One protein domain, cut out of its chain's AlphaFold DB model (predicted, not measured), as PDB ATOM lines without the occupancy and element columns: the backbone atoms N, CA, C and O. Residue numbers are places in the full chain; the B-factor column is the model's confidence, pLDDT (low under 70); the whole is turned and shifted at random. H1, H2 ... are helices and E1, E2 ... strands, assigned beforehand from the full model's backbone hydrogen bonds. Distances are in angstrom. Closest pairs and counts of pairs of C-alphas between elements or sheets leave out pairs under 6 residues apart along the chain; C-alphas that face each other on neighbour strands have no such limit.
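AT A GLANCE: This is residues 12 to 159 of the 340 residues of the protein "Hypothetical protein" of Dictyocha speculum (UniProt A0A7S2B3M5). An elongated, loose up-and-down bundle of three helices: H2 and H3 are long and side by side, and the shorter H4 packs on both, with H1 lying along the far side of H4 from H2, near it at one end. At the other end of the bundle the small hairpin E1 and E2 leads straight into H3, and the last printed residues fold back to pair with E1. Short H5 follows H4 at a steep angle and packs on H2. The printed part has 148 residues, with five named helices and two named strands in the order H1, H2, E1, E2, H3, H4, H5; the sheet, E1 - E2, is antiparallel and the class is mostly helix. The whole is loose, with a radius of gyration of the C-alphas of 18.1 A, and spans 58 by 33 by 28 A.

HOW THE PARTS SIT: E1, residues 69 to 73, and E2, residues 85 to 89, form an antiparallel hairpin, with N 70 and O 88 2.8 A apart and N 86 and O 72 2.9 A apart, both within hydrogen-bond range. Residues 70 to 71 of E1 also pair, antiparallel, with residues 157 to 158. A tight link joins E2 to H3, residues 90 to 117. H2, residues 33 to 62, touches H3 with residues 47 to 61 alone, at a shallow tilt of 14 degrees, opposite ways; the closest C-alphas, those of Ala 54 and Ala 102, are 7.0 A apart. H4, residues 123 to 138, touches H2 at a shallow tilt of 23 degrees, the same way, with the closest C-alphas, Tyr 43 and Ser 129, 4.6 A apart. H3 and H4 are a helical hairpin at 9 degrees, a shallow tilt. H5, residues 140 to 145, touches H2 at a steep tilt of 65 degrees, with the C-alphas of Met 57 and Tyr 145 closest at 6.0 A. H1, residues 12 to 25, is close to H4 but not clearly touching, with the C-alphas of Ala 25 and Gln 123 closest at 6.9 A; it is apart from H2 and H3. Every O i to N i+4 pair is within hydrogen-bond range in H2, H3 and H5, against 8 of 10 in H1 and 10 of 12 in H4.

IN THESE COORDINATES: H1 begins at C-alpha 12, (142.297, 233.325, 236.455), and measures 19.9 A. H2 measures 43.0 A and ends at C-alpha 62, (150.437, 209.307, 260.032). H3 measures 40.2 A. H4, 22.9 A long, has a kink of 28 degrees near residue 130. E1 measures 13.4 A, E2 12.7 A and H5 8.8 A; H5 ends at C-alpha 145, (147.835, 219.851, 257.347).

THE WHOLE: The two C-alphas farthest apart, those of Asn 32 and Glu 159, are 58.4 A apart. The printed part has no cut. The link from E1 to E2, 11 residues, is long, and residues 146 to 159 hold no named element. The mean pLDDT of the printed part is 80.9; it is under 70 at residues 12 to 15, 73 to 85, 150 to 155 and 159.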
ATOM      1  N   MET A  12     142.102 231.912 236.792       49.12
ATOM      2  CA  MET A  12     142.297 233.325 236.455       49.12
ATOM      3  C   MET A  12     143.419 233.966 237.289       49.12
ATOM      4  O   MET A  12     144.291 234.638 236.742       49.12
ATOM      5  N   ASN A  13     143.487 233.663 238.592       61.72
ATOM      6  CA  ASN A  13     144.558 234.150 239.469       61.72
ATOM      7  C   ASN A  13     145.935 233.576 239.099       61.72
ATOM      8  O   ASN A  13     146.933 234.298 239.125       61.72
ATOM      9  N   ARG A  14     146.007 232.296 238.705       66.19
ATOM     10  CA  ARG A  14     147.256 231.679 238.227       66.19
ATOM     11  C   ARG A  14     147.751 232.326 236.936       66.19
ATOM     12  O   ARG A  14     148.947 232.583 236.808       66.19
ATOM     13  N   MET A  15     146.845 232.617 236.002       65.38
ATOM     14  CA  MET A  15     147.193 233.256 234.732       65.38
ATOM     15  C   MET A  15     147.749 234.668 234.953       65.38
ATOM     16  O   MET A  15     148.788 235.012 234.390       65.38
ATOM     17  N   LEU A  16     147.139 235.443 235.855       77.06
ATOM     18  CA  LEU A  16     147.603 236.788 236.212       77.06
ATOM     19  C   LEU A  16     149.016 236.806 236.815       77.06
ATOM     20  O   LEU A  16     149.783 237.725 236.534       77.06
ATOM     21  N   VAL A  17     149.393 235.790 237.601       76.19
ATOM     22  CA  VAL A  17     150.758 235.669 238.152       76.19
ATOM     23  C   VAL A  17     151.752 235.166 237.098       76.19
ATOM     24  O   VAL A  17     152.909 235.586 237.091       76.19
ATOM     25  N   MET A  18     151.321 234.300 236.177       77.31
ATOM     26  CA  MET A  18     152.203 233.710 235.164       77.31
ATOM     27  C   MET A  18     152.546 234.647 234.009       77.31
ATOM     28  O   MET A  18     153.681 234.613 233.539       77.31
ATOM     29  N   ILE A  19     151.618 235.502 233.569       81.81
ATOM     30  CA  ILE A  19     151.848 236.453 232.467       81.81
ATOM     31  C   ILE A  19     153.124 237.299 232.674       81.81
ATOM     32  O   ILE A  19     153.998 237.269 231.803       81.81
ATOM     33  N   PRO A  20     153.323 238.003 233.807       82.44
ATOM     34  CA  PRO A  20     154.531 238.801 234.009       82.44
ATOM     35  C   PRO A  20     155.800 237.940 234.113       82.44
ATOM     36  O   PRO A  20     156.857 238.348 233.627       82.44
ATOM     37  N   ILE A  21     155.706 236.731 234.678       81.12
ATOM     38  CA  ILE A  21     156.833 235.787 234.765       81.12
ATOM     39  C   ILE A  21     157.237 235.306 233.366       81.12
ATOM     40  O   ILE A  21     158.427 235.240 233.065       81.12
ATOM     41  N   MET A  22     156.271 235.031 232.488       77.69
ATOM     42  CA  MET A  22     156.505 234.612 231.104       77.69
ATOM     43  C   MET A  22     157.078 235.754 230.252       77.69
ATOM     44  O   MET A  22     158.035 235.548 229.502       77.69
ATOM     45  N   MET A  23     156.573 236.981 230.423       83.00
ATOM     46  CA  MET A  23     157.144 238.174 229.783       83.00
ATOM     47  C   MET A  23     158.589 238.430 230.225       83.00
ATOM     48  O   MET A  23     159.417 238.874 229.427       83.00
ATOM     49  N   TYR A  24     158.907 238.153 231.493       82.56
ATOM     50  CA  TYR A  24     160.267 238.253 232.014       82.56
ATOM     51  C   TYR A  24     161.160 237.102 231.525       82.56
ATOM     52  O   TYR A  24     162.314 237.335 231.170       82.56
ATOM     53  N   ALA A  25     160.619 235.884 231.424       81.50
ATOM     54  CA  ALA A  25     161.317 234.713 230.892       81.50
ATOM     55  C   ALA A  25     161.846 234.959 229.472       81.50
ATOM     56  O   ALA A  25     163.001 234.660 229.183       81.50
ATOM     57  N   GLY A  26     161.049 235.595 228.607       80.38
ATOM     58  CA  GLY A  26     161.467 235.942 227.243       80.38
ATOM     59  C   GLY A  26     162.655 236.913 227.157       80.38
ATOM     60  O   GLY A  26     163.293 236.997 226.111       80.38
ATOM     61  N   LYS A  27     162.980 237.627 228.244       84.06
ATOM     62  CA  LYS A  27     164.086 238.601 228.309       84.06
ATOM     63  C   LYS A  27     165.367 238.039 228.930       84.06
ATOM     64  O   LYS A  27     166.375 238.743 228.965       84.06
ATOM     65  N   LEU A  28     165.344 236.813 229.453       85.38
ATOM     66  CA  LEU A  28     166.509 236.201 230.090       85.38
ATOM     67  C   LEU A  28     167.439 235.567 229.054       85.38
ATOM     68  O   LEU A  28     167.008 234.815 228.184       85.38
ATOM     69  N   ASP A  29     168.739 235.816 229.202       87.38
ATOM     70  CA  ASP A  29     169.754 235.112 228.427       87.38
ATOM     71  C   ASP A  29     170.091 233.768 229.082       87.38
ATOM     72  O   ASP A  29     170.890 233.673 230.015       87.38
ATOM     73  N   TYR A  30     169.474 232.708 228.567       85.50
ATOM     74  CA  TYR A  30     169.689 231.338 229.032       85.50
ATOM     75  C   TYR A  30     171.055 230.758 228.640       85.50
ATOM     76  O   TYR A  30     171.416 229.693 229.141       85.50
ATOM     77  N   LYS A  31     171.824 231.436 227.775       84.94
ATOM     78  CA  LYS A  31     173.194 231.027 227.426       84.94
ATOM     79  C   LYS A  31     174.217 231.492 228.462       84.94
ATOM     80  O   LYS A  31     175.317 230.953 228.513       84.94
ATOM     81  N   ASN A  32     173.864 232.465 229.302       91.56
ATOM     82  CA  ASN A  32     174.729 232.946 230.367       91.56
ATOM     83  C   ASN A  32     174.794 231.930 231.524       91.56
ATOM     84  O   ASN A  32     173.792 231.663 232.195       91.56
ATOM     85  N   GLU A  33     175.988 231.403 231.803       90.12
ATOM     86  CA  GLU A  33     176.204 230.378 232.834       90.12
ATOM     87  C   GLU A  33     175.804 230.831 234.244       90.12
ATOM     88  O   GLU A  33     175.294 230.029 235.030       90.12
ATOM     89  N   VAL A  34     175.962 232.119 234.567       92.06
ATOM     90  CA  VAL A  34     175.590 232.668 235.880       92.06
ATOM     91  C   VAL A  34     174.072 232.694 236.043       92.06
ATOM     92  O   VAL A  34     173.557 232.337 237.106       92.06
ATOM     93  N   ILE A  35     173.341 233.086 234.994       89.31
ATOM     94  CA  ILE A  35     171.869 233.073 234.993       89.31
ATOM     95  C   ILE A  35     171.372 231.632 235.110       89.31
ATOM     96  O   ILE A  35     170.503 231.338 235.934       89.31
ATOM     97  N   LEU A  36     171.976 230.717 234.354       89.81
ATOM     98  CA  LEU A  36     171.599 229.311 234.362       89.81
ATOM     99  C   LEU A  36     171.850 228.641 235.720       89.81
ATOM    100  O   LEU A  36     171.010 227.876 236.198       89.81
ATOM    101  N   LEU A  37     172.973 228.950 236.370       92.44
ATOM    102  CA  LEU A  37     173.278 228.465 237.714       92.44
ATOM    103  C   LEU A  37     172.244 228.958 238.734       92.44
ATOM    104  O   LEU A  37     171.744 228.160 239.526       92.44
ATOM    105  N   ARG A  38     171.869 230.243 238.687       92.56
ATOM    106  CA  ARG A  38     170.831 230.807 239.569       92.56
ATOM    107  C   ARG A  38     169.478 230.126 239.371       92.56
ATOM    108  O   ARG A  38     168.823 229.808 240.357       92.56
ATOM    109  N   LEU A  39     169.087 229.856 238.124       92.06
ATOM    110  CA  LEU A  39     167.847 229.138 237.813       92.06
ATOM    111  C   LEU A  39     167.855 227.703 238.347       92.06
ATOM    112  O   LEU A  39     166.852 227.247 238.891       92.06
ATOM    113  N   ARG A  40     168.988 226.999 238.245       94.19
ATOM    114  CA  ARG A  40     169.139 225.657 238.831       94.19
ATOM    115  C   ARG A  40     169.003 225.703 240.347       94.19
ATOM    116  O   ARG A  40     168.256 224.905 240.898       94.19
ATOM    117  N   ILE A  41     169.686 226.640 241.008       95.00
ATOM    118  CA  ILE A  41     169.592 226.813 242.465       95.00
ATOM    119  C   ILE A  41     168.141 227.088 242.867       95.00
ATOM    120  O   ILE A  41     167.622 226.378 243.719       95.00
ATOM    121  N   ALA A  42     167.468 228.040 242.213       93.00
ATOM    122  CA  ALA A  42     166.067 228.360 242.491       93.00
ATOM    123  C   ALA A  42     165.155 227.131 242.348       93.00
ATOM    124  O   ALA A  42     164.343 226.857 243.233       93.00
ATOM    125  N   TYR A  43     165.348 226.347 241.287       94.06
ATOM    126  CA  TYR A  43     164.589 225.126 241.051       94.06
ATOM    127  C   TYR A  43     164.841 224.064 242.129       94.06
ATOM    128  O   TYR A  43     163.891 223.534 242.701       94.06
ATOM    129  N   PHE A  44     166.102 223.770 242.456       94.00
ATOM    130  CA  PHE A  44     166.427 222.785 243.492       94.00
ATOM    131  C   PHE A  44     165.967 223.233 244.882       94.00
ATOM    132  O   PHE A  44     165.496 222.402 245.658       94.00
ATOM    133  N   SER A  45     166.031 224.531 245.188       93.38
ATOM    134  CA  SER A  45     165.460 225.091 246.413       93.38
ATOM    135  C   SER A  45     163.940 224.913 246.461       93.38
ATOM    136  O   SER A  45     163.424 224.463 247.483       93.38
ATOM    137  N   ALA A  46     163.226 225.186 245.364       91.25
ATOM    138  CA  ALA A  46     161.783 224.959 245.283       91.25
ATOM    139  C   ALA A  46     161.428 223.472 245.468       91.25
ATOM    140  O   ALA A  46     160.533 223.145 246.248       91.25
ATOM    141  N   GLN A  47     162.172 222.562 244.832       91.81
ATOM    142  CA  GLN A  47     161.976 221.117 244.995       91.81
ATOM    143  C   GLN A  47     162.258 220.642 246.426       91.81
ATOM    144  O   GLN A  47     161.503 219.835 246.966       91.81
ATOM    145  N   ALA A  48     163.294 221.172 247.079       92.19
ATOM    146  CA  ALA A  48     163.586 220.857 248.475       92.19
ATOM    147  C   ALA A  48     162.450 221.300 249.414       92.19
ATOM    148  O   ALA A  48     162.065 220.543 250.305       92.19
ATOM    149  N   ILE A  49     161.874 222.488 249.186       91.62
ATOM    150  CA  ILE A  49     160.713 222.978 249.945       91.62
ATOM    151  C   ILE A  49     159.508 222.052 249.738       91.62
ATOM    152  O   ILE A  49     158.855 221.677 250.709       91.62
ATOM    153  N   LEU A  50     159.239 221.626 248.501       89.88
ATOM    154  CA  LEU A  50     158.126 220.720 248.195       89.88
ATOM    155  C   LEU A  50     158.268 219.366 248.884       89.88
ATOM    156  O   LEU A  50     157.306 218.878 249.479       89.88
ATOM    157  N   LEU A  51     159.468 218.785 248.849       90.62
ATOM    158  CA  LEU A  51     159.763 217.529 249.534       90.62
ATOM    159  C   LEU A  51     159.647 217.673 251.055       90.62
ATOM    160  O   LEU A  51     159.093 216.789 251.707       90.62
ATOM    161  N   LEU A  52     160.103 218.796 251.620       91.94
ATOM    162  CA  LEU A  52     159.946 219.082 253.046       91.94
ATOM    163  C   LEU A  52     158.463 219.187 253.431       91.94
ATOM    164  O   LEU A  52     158.038 218.576 254.410       91.94
ATOM    165  N   CYS A  53     157.659 219.908 252.648       90.25
ATOM    166  CA  CYS A  53     156.217 219.996 252.869       90.25
ATOM    167  C   CYS A  53     155.541 218.625 252.744       90.25
ATOM    168  O   CYS A  53     154.712 218.285 253.586       90.25
ATOM    169  N   ALA A  54     155.917 217.812 251.752       89.00
ATOM    170  CA  ALA A  54     155.412 216.449 251.600       89.00
ATOM    171  C   ALA A  54     155.763 215.563 252.806       89.00
ATOM    172  O   ALA A  54     154.897 214.844 253.304       89.00
ATOM    173  N   ALA A  55     156.988 215.666 253.328       90.81
ATOM    174  CA  ALA A  55     157.405 214.955 254.532       90.81
ATOM    175  C   ALA A  55     156.604 215.401 255.767       90.81
ATOM    176  O   ALA A  55     156.111 214.558 256.515       90.81
ATOM    177  N   ILE A  56     156.404 216.710 255.962       91.00
ATOM    178  CA  ILE A  56     155.579 217.239 257.063       91.00
ATOM    179  C   ILE A  56     154.140 216.722 256.959       91.00
ATOM    180  O   ILE A  56     153.579 216.275 257.959       91.00
ATOM    181  N   MET A  57     153.548 216.748 255.761       89.81
ATOM    182  CA  MET A  57     152.207 216.204 255.526       89.81
ATOM    183  C   MET A  57     152.150 214.707 255.843       89.81
ATOM    184  O   MET A  57     151.223 214.274 256.521       89.81
ATOM    185  N   HIS A  58     153.162 213.936 255.437       89.62
ATOM    186  CA  HIS A  58     153.260 212.510 255.747       89.62
ATOM    187  C   HIS A  58     153.252 212.246 257.257       89.62
ATOM    188  O   HIS A  58     152.458 211.439 257.731       89.62
ATOM    189  N   PHE A  59     154.092 212.948 258.025       90.06
ATOM    190  CA  PHE A  59     154.136 212.783 259.481       90.06
ATOM    191  C   PHE A  59     152.821 213.180 260.156       90.06
ATOM    192  O   PHE A  59     152.363 212.471 261.050       90.06
ATOM    193  N   LYS A  60     152.191 214.274 259.715       87.06
ATOM    194  CA  LYS A  60     150.919 214.729 260.291       87.06
ATOM    195  C   LYS A  60     149.761 213.777 259.984       87.06
ATOM    196  O   LYS A  60     148.998 213.464 260.893       87.06
ATOM    197  N   ILE A  61     149.662 213.270 258.754       86.44
ATOM    198  CA  ILE A  61     148.643 212.278 258.371       86.44
ATOM    199  C   ILE A  61     148.861 210.960 259.125       86.44
ATOM    200  O   ILE A  61     147.903 210.357 259.592       86.44
ATOM    201  N   ALA A  62     150.115 210.526 259.291       84.81
ATOM    202  CA  ALA A  62     150.437 209.307 260.032       84.81
ATOM    203  C   ALA A  62     150.106 209.393 261.534       84.81
ATOM    204  O   ALA A  62     149.931 208.360 262.174       84.81
ATOM    205  N   SER A  63     150.031 210.605 262.097       83.44
ATOM    206  CA  SER A  63     149.636 210.836 263.495       83.44
ATOM    207  C   SER A  63     148.122 210.961 263.716       83.44
ATOM    208  O   SER A  63     147.689 211.092 264.859       83.44
ATOM    209  N   GLU A  64     147.316 210.950 262.654       78.00
ATOM    210  CA  GLU A  64     145.856 211.047 262.731       78.00
ATOM    211  C   GLU A  64     145.226 209.645 262.852       78.00
ATOM    212  O   GLU A  64     145.670 208.716 262.191       78.00
ATOM    213  N   ASP A  65     144.178 209.486 263.671       74.56
ATOM    214  CA  ASP A  65     143.404 208.229 263.823       74.56
ATOM    215  C   ASP A  65     141.917 208.434 263.456       74.56
ATOM    216  O   ASP A  65     140.997 207.814 263.991       74.56
ATOM    217  N   SER A  66     141.645 209.387 262.559       71.88
ATOM    218  CA  SER A  66     140.277 209.727 262.165       71.88
ATOM    219  C   SER A  66     139.660 208.612 261.319       71.88
ATOM    220  O   SER A  66     140.056 208.376 260.175       71.88
ATOM    221  N   LYS A  67     138.632 207.961 261.872       74.50
ATOM    222  CA  LYS A  67     137.806 206.943 261.194       74.50
ATOM    223  C   LYS A  67     136.576 207.532 260.500       74.50
ATOM    224  O   LYS A  67     135.669 206.795 260.130       74.50
ATOM    225  N   THR A  68     136.541 208.853 260.334       77.25
ATOM    226  CA  THR A  68     135.414 209.561 259.720       77.25
ATOM    227  C   THR A  68     135.227 209.091 258.281       77.25
ATOM    228  O   THR A  68     136.168 209.151 257.484       77.25
ATOM    229  N   LYS A  69     134.023 208.618 257.954       77.69
ATOM    230  CA  LYS A  69     133.645 208.260 256.587       77.69
ATOM    231  C   LYS A  69     133.369 209.520 255.780       77.69
ATOM    232  O   LYS A  69     132.681 210.423 256.254       77.69
ATOM    233  N   ILE A  70     133.916 209.572 254.573       79.44
ATOM    234  CA  ILE A  70     133.708 210.668 253.636       79.44
ATOM    235  C   ILE A  70     133.367 210.139 252.247       79.44
ATOM    236  O   ILE A  70     133.899 209.123 251.793       79.44
ATOM    237  N   PHE A  71     132.506 210.879 251.559       75.12
ATOM    238  CA  PHE A  71     132.170 210.641 250.164       75.12
ATOM    239  C   PHE A  71     132.858 211.708 249.321       75.12
ATOM    240  O   PHE A  71     132.525 212.894 249.409       75.12
ATOM    241  N   VAL A  72     133.844 211.289 248.526       72.19
ATOM    242  CA  VAL A  72     134.604 212.190 247.649       72.19
ATOM    243  C   VAL A  72     134.277 211.870 246.199       72.19
ATOM    244  O   VAL A  72     134.264 210.706 245.801       72.19
ATOM    245  N   ARG A  73     133.997 212.916 245.417       67.31
ATOM    246  CA  ARG A  73     133.718 212.807 243.985       67.31
ATOM    247  C   ARG A  73     135.006 212.459 243.240       67.31
ATOM    248  O   ARG A  73     136.022 213.137 243.417       67.31
ATOM    249  N   GLU A  74     134.984 211.412 242.422       63.78
ATOM    250  CA  GLU A  74     136.134 211.089 241.578       63.78
ATOM    251  C   GLU A  74     136.413 212.237 240.595       63.78
ATOM    252  O   GLU A  74     135.503 212.832 240.021       63.78
ATOM    253  N   LYS A  75     137.690 212.594 240.428       56.53
ATOM    254  CA  LYS A  75     138.089 213.596 239.438       56.53
ATOM    255  C   LYS A  75     138.088 212.947 238.062       56.53
ATOM    256  O   LYS A  75     139.098 212.371 237.661       56.53
ATOM    257  N   ASP A  76     136.970 213.056 237.360       52.28
ATOM    258  CA  ASP A  76     136.929 212.798 235.928       52.28
ATOM    259  C   ASP A  76     137.573 213.989 235.196       52.28
ATOM    260  O   ASP A  76     137.245 215.153 235.440       52.28
ATOM    261  N   VAL A  77     138.559 213.688 234.350       45.41
ATOM    262  CA  VAL A  77     139.330 214.679 233.585       45.41
ATOM    263  C   VAL A  77     138.448 215.355 232.533       45.41
ATOM    264  O   VAL A  77     138.708 216.508 232.193       45.41
ATOM    265  N   LEU A  78     137.408 214.665 232.052       48.47
ATOM    266  CA  LEU A  78     136.452 215.201 231.083       48.47
ATOM    267  C   LEU A  78     135.226 215.833 231.748       48.47
ATOM    268  O   LEU A  78     134.630 216.733 231.167       48.47
ATOM    269  N   ASN A  79     134.867 215.407 232.963       49.88
ATOM    270  CA  ASN A  79     133.731 215.962 233.693       49.88
ATOM    271  C   ASN A  79     134.064 216.242 235.173       49.88
ATOM    272  O   ASN A  79     133.777 215.421 236.051       49.88
ATOM    273  N   PRO A  80     134.605 217.429 235.506       45.09
ATOM    274  CA  PRO A  80     134.972 217.780 236.879       45.09
ATOM    275  C   PRO A  80     133.780 217.819 237.857       45.09
ATOM    276  O   PRO A  80     134.002 217.866 239.069       45.09
ATOM    277  N   ALA A  81     132.538 217.771 237.354       44.75
ATOM    278  CA  ALA A  81     131.310 217.688 238.138       44.75
ATOM    279  C   ALA A  81     130.606 216.312 238.063       44.75
ATOM    280  O   ALA A  81     129.686 216.090 238.840       44.75
ATOM    281  N   GLY A  82     131.023 215.366 237.222       47.78
ATOM    282  CA  GLY A  82     130.268 214.122 236.968       47.78
ATOM    283  C   GLY A  82     130.825 212.845 237.593       47.78
ATOM    284  O   GLY A  82     130.317 211.763 237.322       47.78
ATOM    285  N   GLY A  83     131.888 212.930 238.393       54.19
ATOM    286  CA  GLY A  83     132.496 211.738 238.986       54.19
ATOM    287  C   GLY A  83     131.559 210.995 239.940       54.19
ATOM    288  O   GLY A  83     130.795 211.608 240.685       54.19
ATOM    289  N   LYS A  84     131.654 209.663 239.979       62.19
ATOM    290  CA  LYS A  84     130.959 208.869 241.001       62.19
ATOM    291  C   LYS A  84     131.487 209.231 242.395       62.19
ATOM    292  O   LYS A  84     132.672 209.535 242.565       62.19
ATOM    293  N   TYR A  85     130.618 209.206 243.406       67.31
ATOM    294  CA  TYR A  85     131.054 209.333 244.796       67.31
ATOM    295  C   TYR A  85     131.699 208.031 245.254       67.31
ATOM    296  O   TYR A  85     131.079 206.969 245.216       67.31
ATOM    297  N   LYS A  86     132.940 208.121 245.728       75.50
ATOM    298  CA  LYS A  86     133.646 206.994 246.329       75.50
ATOM    299  C   LYS A  86     133.600 207.110 247.848       75.50
ATOM    300  O   LYS A  86     134.108 208.082 248.413       75.50
ATOM    301  N   GLU A  87     133.018 206.108 248.506       76.12
ATOM    302  CA  GLU A  87     133.085 205.975 249.965       76.12
ATOM    303  C   GLU A  87     134.523 205.639 250.366       76.12
ATOM    304  O   GLU A  87     135.094 204.629 249.941       76.12
ATOM    305  N   THR A  88     135.134 206.501 251.174       78.38
ATOM    306  CA  THR A  88     136.462 206.260 251.742       78.38
ATOM    307  C   THR A  88     136.548 206.824 253.152       78.38
ATOM    308  O   THR A  88     135.821 207.736 253.534       78.38
ATOM    309  N   THR A  89     137.462 206.295 253.959       84.50
ATOM    310  CA  THR A  89     137.798 206.915 255.242       84.50
ATOM    311  C   THR A  89     138.667 208.142 255.002       84.50
ATOM    312  O   THR A  89     139.566 208.105 254.158       84.50
ATOM    313  N   TYR A  90     138.465 209.193 255.796       79.88
ATOM    314  CA  TYR A  90     139.224 210.439 255.706       79.88
ATOM    315  C   TYR A  90     140.743 210.203 255.659       79.88
ATOM    316  O   TYR A  90     141.431 210.714 254.777       79.88
ATOM    317  N   LEU A  91     141.254 209.362 256.563       82.19
ATOM    318  CA  LEU A  91     142.671 208.997 256.635       82.19
ATOM    319  C   LEU A  91     143.163 208.288 255.365       82.19
ATOM    320  O   LEU A  91     144.204 208.652 254.819       82.19
ATOM    321  N   ALA A  92     142.406 207.310 254.865       83.19
ATOM    322  CA  ALA A  92     142.767 206.560 253.663       83.19
ATOM    323  C   ALA A  92     142.781 207.465 252.421       83.19
ATOM    324  O   ALA A  92     143.700 207.394 251.602       83.19
ATOM    325  N   HIS A  93     141.802 208.367 252.311       83.44
ATOM    326  CA  HIS A  93     141.757 209.359 251.243       83.44
ATOM    327  C   HIS A  93     142.927 210.350 251.337       83.44
ATOM    328  O   HIS A  93     143.578 210.634 250.332       83.44
ATOM    329  N   ALA A  94     143.249 210.846 252.537       83.88
ATOM    330  CA  ALA A  94     144.385 211.742 252.754       83.88
ATOM    331  C   ALA A  94     145.727 211.081 252.384       83.88
ATOM    332  O   ALA A  94     146.563 211.715 251.738       83.88
ATOM    333  N   GLN A  95     145.915 209.800 252.720       86.19
ATOM    334  CA  GLN A  95     147.091 209.017 252.322       86.19
ATOM    335  C   GLN A  95     147.176 208.820 250.801       86.19
ATOM    336  O   GLN A  95     148.237 209.043 250.214       86.19
ATOM    337  N   ALA A  96     146.070 208.453 250.146       85.44
ATOM    338  CA  ALA A  96     146.024 208.295 248.691       85.44
ATOM    339  C   ALA A  96     146.305 209.621 247.965       85.44
ATOM    340  O   ALA A  96     147.088 209.675 247.012       85.44
ATOM    341  N   ALA A  97     145.726 210.713 248.460       84.50
ATOM    342  CA  ALA A  97     145.955 212.041 247.922       84.50
ATOM    343  C   ALA A  97     147.430 212.464 248.108       84.50
ATOM    344  O   ALA A  97     148.027 213.000 247.172       84.50
ATOM    345  N   LEU A  98     148.059 212.153 249.250       87.69
ATOM    346  CA  LEU A  98     149.485 212.414 249.484       87.69
ATOM    347  C   LEU A  98     150.376 211.605 248.530       87.69
ATOM    348  O   LEU A  98     151.333 212.154 247.985       87.69
ATOM    349  N   ALA A  99     150.052 210.332 248.289       86.94
ATOM    350  CA  ALA A  99     150.783 209.488 247.345       86.94
ATOM    351  C   ALA A  99     150.697 210.040 245.913       86.94
ATOM    352  O   ALA A  99     151.719 210.152 245.234       86.94
ATOM    353  N   SER A 100     149.505 210.467 245.481       85.44
ATOM    354  CA  SER A 100     149.321 211.100 244.168       85.44
ATOM    355  C   SER A 100     150.108 212.411 244.042       85.44
ATOM    356  O   SER A 100     150.746 212.661 243.020       85.44
ATOM    357  N   PHE A 101     150.143 213.218 245.108       86.69
ATOM    358  CA  PHE A 101     150.915 214.456 245.157       86.69
ATOM    359  C   PHE A 101     152.425 214.183 245.086       86.69
ATOM    360  O   PHE A 101     153.136 214.817 244.307       86.69
ATOM    361  N   ALA A 102     152.918 213.185 245.827       87.75
ATOM    362  CA  ALA A 102     154.313 212.755 245.760       87.75
ATOM    363  C   ALA A 102     154.689 212.242 244.359       87.75
ATOM    364  O   ALA A 102     155.742 212.606 243.831       87.75
ATOM    365  N   GLN A 103     153.813 211.461 243.717       86.69
ATOM    366  CA  GLN A 103     154.015 210.990 242.345       86.69
ATOM    367  C   GLN A 103     154.106 212.157 241.350       86.69
ATOM    368  O   GLN A 103     154.969 212.135 240.471       86.69
ATOM    369  N   GLN A 104     153.271 213.191 241.498       86.38
ATOM    370  CA  GLN A 104     153.338 214.396 240.663       86.38
ATOM    371  C   GLN A 104     154.660 215.152 240.840       86.38
ATOM    372  O   GLN A 104     155.255 215.553 239.840       86.38
ATOM    373  N   ILE A 105     155.156 215.299 242.077       87.75
ATOM    374  CA  ILE A 105     156.468 215.916 242.340       87.75
ATOM    375  C   ILE A 105     157.574 215.130 241.629       87.75
ATOM    376  O   ILE A 105     158.368 215.711 240.890       87.75
ATOM    377  N   VAL A 106     157.608 213.804 241.809       90.00
ATOM    378  CA  VAL A 106     158.641 212.943 241.213       90.00
ATOM    379  C   VAL A 106     158.581 212.986 239.687       90.00
ATOM    380  O   VAL A 106     159.610 213.169 239.034       90.00
ATOM    381  N   MET A 107     157.389 212.856 239.105       88.81
ATOM    382  CA  MET A 107     157.231 212.811 237.653       88.81
ATOM    383  C   MET A 107     157.481 214.180 237.005       88.81
ATOM    384  O   MET A 107     158.156 214.266 235.977       88.81
ATOM    385  N   GLY A 108     157.041 215.263 237.648       89.44
ATOM    386  CA  GLY A 108     157.361 216.630 237.242       89.44
ATOM    387  C   GLY A 108     158.862 216.913 237.305       89.44
ATOM    388  O   GLY A 108     159.423 217.482 236.363       89.44
ATOM    389  N   ALA A 109     159.546 216.454 238.356       90.31
ATOM    390  CA  ALA A 109     160.990 216.609 238.481       90.31
ATOM    391  C   ALA A 109     161.759 215.804 237.422       90.31
ATOM    392  O   ALA A 109     162.719 216.322 236.843       90.31
ATOM    393  N   ALA A 110     161.319 214.577 237.125       92.31
ATOM    394  CA  ALA A 110     161.892 213.748 236.068       92.31
ATOM    395  C   ALA A 110     161.738 214.405 234.687       92.31
ATOM    396  O   ALA A 110     162.727 214.559 233.966       92.31
ATOM    397  N   MET A 111     160.531 214.875 234.356       91.81
ATOM    398  CA  MET A 111     160.254 215.570 233.094       91.81
ATOM    399  C   MET A 111     161.066 216.865 232.965       91.81
ATOM    400  O   MET A 111     161.688 217.118 231.936       91.81
ATOM    401  N   THR A 112     161.135 217.665 234.029       91.56
ATOM    402  CA  THR A 112     161.898 218.925 234.043       91.56
ATOM    403  C   THR A 112     163.392 218.681 233.859       91.56
ATOM    404  O   THR A 112     164.049 219.370 233.077       91.56
ATOM    405  N   THR A 113     163.928 217.665 234.536       90.38
ATOM    406  CA  THR A 113     165.330 217.249 234.397       90.38
ATOM    407  C   THR A 113     165.610 216.786 232.968       90.38
ATOM    408  O   THR A 113     166.602 217.201 232.370       90.38
ATOM    409  N   PHE A 114     164.712 215.994 232.378       93.62
ATOM    410  CA  PHE A 114     164.815 215.550 230.991       93.62
ATOM    411  C   PHE A 114     164.816 216.727 230.001       93.62
ATOM    412  O   PHE A 114     165.725 216.832 229.177       93.62
ATOM    413  N   LEU A 115     163.854 217.647 230.100       90.44
ATOM    414  CA  LEU A 115     163.760 218.803 229.200       90.44
ATOM    415  C   LEU A 115     164.970 219.740 229.323       90.44
ATOM    416  O   LEU A 115     165.495 220.215 228.314       90.44
ATOM    417  N   HIS A 116     165.446 219.978 230.546       91.56
ATOM    418  CA  HIS A 116     166.578 220.870 230.786       91.56
ATOM    419  C   HIS A 116     167.910 220.258 230.334       91.56
ATOM    420  O   HIS A 116     168.649 220.898 229.591       91.56
ATOM    421  N   PHE A 117     168.222 219.024 230.743       91.38
ATOM    422  CA  PHE A 117     169.532 218.419 230.463       91.38
ATOM    423  C   PHE A 117     169.618 217.731 229.099       91.38
ATOM    424  O   PHE A 117     170.691 217.724 228.501       91.38
ATOM    425  N   LYS A 118     168.521 217.148 228.597       89.88
ATOM    426  CA  LYS A 118     168.533 216.414 227.321       89.88
ATOM    427  C   LYS A 118     168.119 217.287 226.141       89.88
ATOM    428  O   LYS A 118     168.701 217.167 225.070       89.88
ATOM    429  N   MET A 119     167.123 218.151 226.330       87.31
ATOM    430  CA  MET A 119     166.584 218.996 225.256       87.31
ATOM    431  C   MET A 119     167.086 220.447 225.311       87.31
ATOM    432  O   MET A 119     166.741 221.232 224.436       87.31
ATOM    433  N   ASN A 120     167.919 220.806 226.299       86.31
ATOM    434  CA  ASN A 120     168.452 222.161 226.507       86.31
ATOM    435  C   ASN A 120     167.371 223.255 226.633       86.31
ATOM    436  O   ASN A 120     167.626 224.431 226.372       86.31
ATOM    437  N   ILE A 121     166.161 222.899 227.075       89.19
ATOM    438  CA  ILE A 121     165.057 223.849 227.267       89.19
ATOM    439  C   ILE A 121     165.169 224.451 228.670       89.19
ATOM    440  O   ILE A 121     164.452 224.067 229.587       89.19
ATOM    441  N   SER A 122     166.089 225.395 228.872       88.31
ATOM    442  CA  SER A 122     166.373 225.955 230.208       88.31
ATOM    443  C   SER A 122     165.267 226.844 230.787       88.31
ATOM    444  O   SER A 122     165.201 227.035 232.002       88.31
ATOM    445  N   GLN A 123     164.356 227.339 229.943       87.62
ATOM    446  CA  GLN A 123     163.153 228.075 230.359       87.62
ATOM    447  C   GLN A 123     162.277 227.265 231.327       87.62
ATOM    448  O   GLN A 123     161.636 227.838 232.210       87.62
ATOM    449  N   VAL A 124     162.308 225.931 231.220       89.00
ATOM    450  CA  VAL A 124     161.530 225.031 232.079       89.00
ATOM    451  C   VAL A 124     161.890 225.183 233.561       89.00
ATOM    452  O   VAL A 124     161.010 225.087 234.410       89.00
ATOM    453  N   LEU A 125     163.154 225.486 233.888       91.25
ATOM    454  CA  LEU A 125     163.600 225.644 235.275       91.25
ATOM    455  C   LEU A 125     162.931 226.841 235.944       91.25
ATOM    456  O   LEU A 125     162.503 226.742 237.092       91.25
ATOM    457  N   LEU A 126     162.808 227.958 235.221       90.06
ATOM    458  CA  LEU A 126     162.131 229.151 235.725       90.06
ATOM    459  C   LEU A 126     160.646 228.867 235.954       90.06
ATOM    460  O   LEU A 126     160.131 229.129 237.038       90.06
ATOM    461  N   MET A 127     159.987 228.271 234.957       87.31
ATOM    462  CA  MET A 127     158.567 227.941 235.048       87.31
ATOM    463  C   MET A 127     158.290 227.020 236.239       87.31
ATOM    464  O   MET A 127     157.387 227.287 237.023       87.31
ATOM    465  N   GLN A 128     159.099 225.979 236.428       88.56
ATOM    466  CA  GLN A 128     158.916 225.021 237.520       88.56
ATOM    467  C   GLN A 128     159.279 225.604 238.890       88.56
ATOM    468  O   GLN A 128     158.622 225.280 239.874       88.56
ATOM    469  N   SER A 129     160.248 226.522 238.959       90.06
ATOM    470  CA  SER A 129     160.576 227.237 240.203       90.06
ATOM    471  C   SER A 129     159.413 228.095 240.712       90.06
ATOM    472  O   SER A 129     159.269 228.268 241.919       90.06
ATOM    473  N   CYS A 130     158.575 228.621 239.812       86.50
ATOM    474  CA  CYS A 130     157.417 229.446 240.166       86.50
ATOM    475  C   CYS A 130     156.118 228.636 240.286       86.50
ATOM    476  O   CYS A 130     155.328 228.866 241.199       86.50
ATOM    477  N   MET A 131     155.894 227.682 239.380       83.44
ATOM    478  CA  MET A 131     154.658 226.899 239.331       83.44
ATOM    479  C   MET A 131     154.573 225.878 240.453       83.44
ATOM    480  O   MET A 131     153.501 225.694 241.019       83.44
ATOM    481  N   ALA A 132     155.680 225.226 240.801       83.88
ATOM    482  CA  ALA A 132     155.635 224.137 241.766       83.88
ATOM    483  C   ALA A 132     155.245 224.602 243.194       83.88
ATOM    484  O   ALA A 132     154.449 223.929 243.845       83.88
ATOM    485  N   PRO A 133     155.675 225.784 243.682       86.50
ATOM    486  CA  PRO A 133     155.109 226.364 244.901       86.50
ATOM    487  C   PRO A 133     153.621 226.722 244.782       86.50
ATOM    488  O   PRO A 133     152.862 226.493 245.718       86.50
ATOM    489  N   LEU A 134     153.169 227.252 243.641       82.75
ATOM    490  CA  LEU A 134     151.754 227.598 243.455       82.75
ATOM    491  C   LEU A 134     150.856 226.355 243.468       82.75
ATOM    492  O   LEU A 134     149.808 226.359 244.110       82.75
ATOM    493  N   THR A 135     151.287 225.259 242.839       81.88
ATOM    494  CA  THR A 135     150.549 223.989 242.883       81.88
ATOM    495  C   THR A 135     150.498 223.398 244.293       81.88
ATOM    496  O   THR A 135     149.483 222.803 244.656       81.88
ATOM    497  N   LEU A 136     151.534 223.606 245.114       85.38
ATOM    498  CA  LEU A 136     151.514 223.262 246.538       85.38
ATOM    499  C   LEU A 136     150.448 224.062 247.296       85.38
ATOM    500  O   LEU A 136     149.673 223.464 248.038       85.38
ATOM    501  N   PHE A 137     150.368 225.380 247.091       84.06
ATOM    502  CA  PHE A 137     149.356 226.219 247.748       84.06
ATOM    503  C   PHE A 137     147.927 225.849 247.363       84.06
ATOM    504  O   PHE A 137     147.024 225.994 248.184       84.06
ATOM    505  N   ASP A 138     147.715 225.332 246.157       77.50
ATOM    506  CA  ASP A 138     146.405 224.861 245.717       77.50
ATOM    507  C   ASP A 138     146.075 223.436 246.173       77.50
ATOM    508  O   ASP A 138     144.920 223.015 246.076       77.50
ATOM    509  N   SER A 139     147.054 222.702 246.710       81.75
ATOM    510  CA  SER A 139     146.836 221.350 247.212       81.75
ATOM    511  C   SER A 139     145.920 221.373 248.442       81.75
ATOM    512  O   SER A 139     146.248 222.016 249.446       81.75
ATOM    513  N   PRO A 140     144.793 220.638 248.423       79.00
ATOM    514  CA  PRO A 140     143.879 220.587 249.559       79.00
ATOM    515  C   PRO A 140     144.581 220.045 250.817       79.00
ATOM    516  O   PRO A 140     144.480 220.614 251.901       79.00
ATOM    517  N   ILE A 141     145.418 219.018 250.669       83.31
ATOM    518  CA  ILE A 141     146.173 218.415 251.778       83.31
ATOM    519  C   ILE A 141     147.102 219.440 252.436       83.31
ATOM    520  O   ILE A 141     147.194 219.507 253.662       83.31
ATOM    521  N   PHE A 142     147.761 220.272 251.628       85.12
ATOM    522  CA  PHE A 142     148.652 221.310 252.135       85.12
ATOM    523  C   PHE A 142     147.881 222.357 252.945       85.12
ATOM    524  O   PHE A 142     148.286 222.698 254.060       85.12
ATOM    525  N   LYS A 143     146.724 222.803 252.434       84.44
ATOM    526  CA  LYS A 143     145.848 223.745 253.145       84.44
ATOM    527  C   LYS A 143     145.398 223.200 254.500       84.44
ATOM    528  O   LYS A 143     145.424 223.935 255.484       84.44
ATOM    529  N   LYS A 144     145.053 221.912 254.588       82.25
ATOM    530  CA  LYS A 144     144.646 221.312 255.865       82.25
ATOM    531  C   LYS A 144     145.814 221.117 256.826       82.25
ATOM    532  O   LYS A 144     145.806 221.642 257.933       82.25
ATOM    533  N   TYR A 145     146.820 220.349 256.418       83.50
ATOM    534  CA  TYR A 145     147.835 219.851 257.347       83.50
ATOM    535  C   TYR A 145     148.962 220.848 257.597       83.50
ATOM    536  O   TYR A 145     149.589 220.790 258.654       83.50
ATOM    537  N   VAL A 146     149.245 221.764 256.670       85.81
ATOM    538  CA  VAL A 146     150.318 222.754 256.844       85.81
ATOM    539  C   VAL A 146     149.758 224.118 257.232       85.81
ATOM    540  O   VAL A 146     150.242 224.687 258.206       85.81
ATOM    541  N   LEU A 147     148.730 224.613 256.532       84.00
ATOM    542  CA  LEU A 147     148.142 225.931 256.815       84.00
ATOM    543  C   LEU A 147     147.094 225.921 257.939       84.00
ATOM    544  O   LEU A 147     146.724 226.989 258.413       84.00
ATOM    545  N   GLY A 148     146.635 224.746 258.381       77.06
ATOM    546  CA  GLY A 148     145.655 224.638 259.466       77.06
ATOM    547  C   GLY A 148     144.268 225.159 259.088       77.06
ATOM    548  O   GLY A 148     143.539 225.622 259.956       77.06
ATOM    549  N   SER A 149     143.909 225.122 257.800       75.62
ATOM    550  CA  SER A 149     142.579 225.517 257.328       75.62
ATOM    551  C   SER A 149     141.498 224.661 257.995       75.62
ATOM    552  O   SER A 149     141.438 223.453 257.761       75.62
ATOM    553  N   GLU A 150     140.614 225.291 258.769       57.22
ATOM    554  CA  GLU A 150     139.418 224.655 259.325       57.22
ATOM    555  C   GLU A 150     138.277 224.733 258.297       57.22
ATOM    556  O   GLU A 150     137.850 225.815 257.900       57.22
ATOM    557  N   GLY A 151     137.831 223.581 257.791       62.41
ATOM    558  CA  GLY A 151     136.798 223.480 256.756       62.41
ATOM    559  C   GLY A 151     136.842 222.145 256.012       62.41
ATOM    560  O   GLY A 151     137.693 221.303 256.297       62.41
ATOM    561  N   ARG A 152     135.924 221.948 255.056       66.88
ATOM    562  CA  ARG A 152     135.954 220.812 254.119       66.88
ATOM    563  C   ARG A 152     137.005 221.074 253.055       66.88
ATOM    564  O   ARG A 152     137.039 222.161 252.479       66.88
ATOM    565  N   VAL A 153     137.880 220.106 252.825       66.69
ATOM    566  CA  VAL A 153     139.120 220.346 252.069       66.69
ATOM    567  C   VAL A 153     139.166 219.546 250.770       66.69
ATOM    568  O   VAL A 153     139.820 219.946 249.812       66.69
ATOM    569  N   PHE A 154     138.415 218.458 250.696       65.44
ATOM    570  CA  PHE A 154     138.268 217.594 249.532       65.44
ATOM    571  C   PHE A 154     136.920 217.776 248.814       65.44
ATOM    572  O   PHE A 154     136.584 216.948 247.973       65.44
ATOM    573  N   ASN A 155     136.163 218.842 249.115       65.12
ATOM    574  CA  ASN A 155     134.761 218.995 248.692       65.12
ATOM    575  C   ASN A 155     133.929 217.739 249.031       65.12
ATOM    576  O   ASN A 155     133.107 217.275 248.243       65.12
ATOM    577  N   GLU A 156     134.199 217.165 250.200       70.06
ATOM    578  CA  GLU A 156     133.617 215.927 250.693       70.06
ATOM    579  C   GLU A 156     132.191 216.124 251.234       70.06
ATOM    580  O   GLU A 156     131.869 217.156 251.837       70.06
ATOM    581  N   LYS A 157     131.335 215.113 251.053       71.25
ATOM    582  CA  LYS A 157     130.048 215.008 251.759       71.25
ATOM    583  C   LYS A 157     130.187 214.059 252.953       71.25
ATOM    584  O   LYS A 157     130.892 213.048 252.865       71.25
ATOM    585  N   LEU A 158     129.575 214.430 254.079       70.62
ATOM    586  CA  LEU A 158     129.582 213.646 255.321       70.62
ATOM    587  C   LEU A 158     128.426 212.638 255.337       70.62
ATOM    588  O   LEU A 158     127.448 212.781 254.608       70.62
ATOM    589  N   GLU A 159     128.542 211.615 256.182       51.69
ATOM    590  CA  GLU A 159     127.502 210.601 256.374       51.69
ATOM    591  C   GLU A 159     126.189 211.258 256.848       51.69
ATOM    592  O   GLU A 159     126.151 211.891 257.902       51.69
TER     593      GLU A 159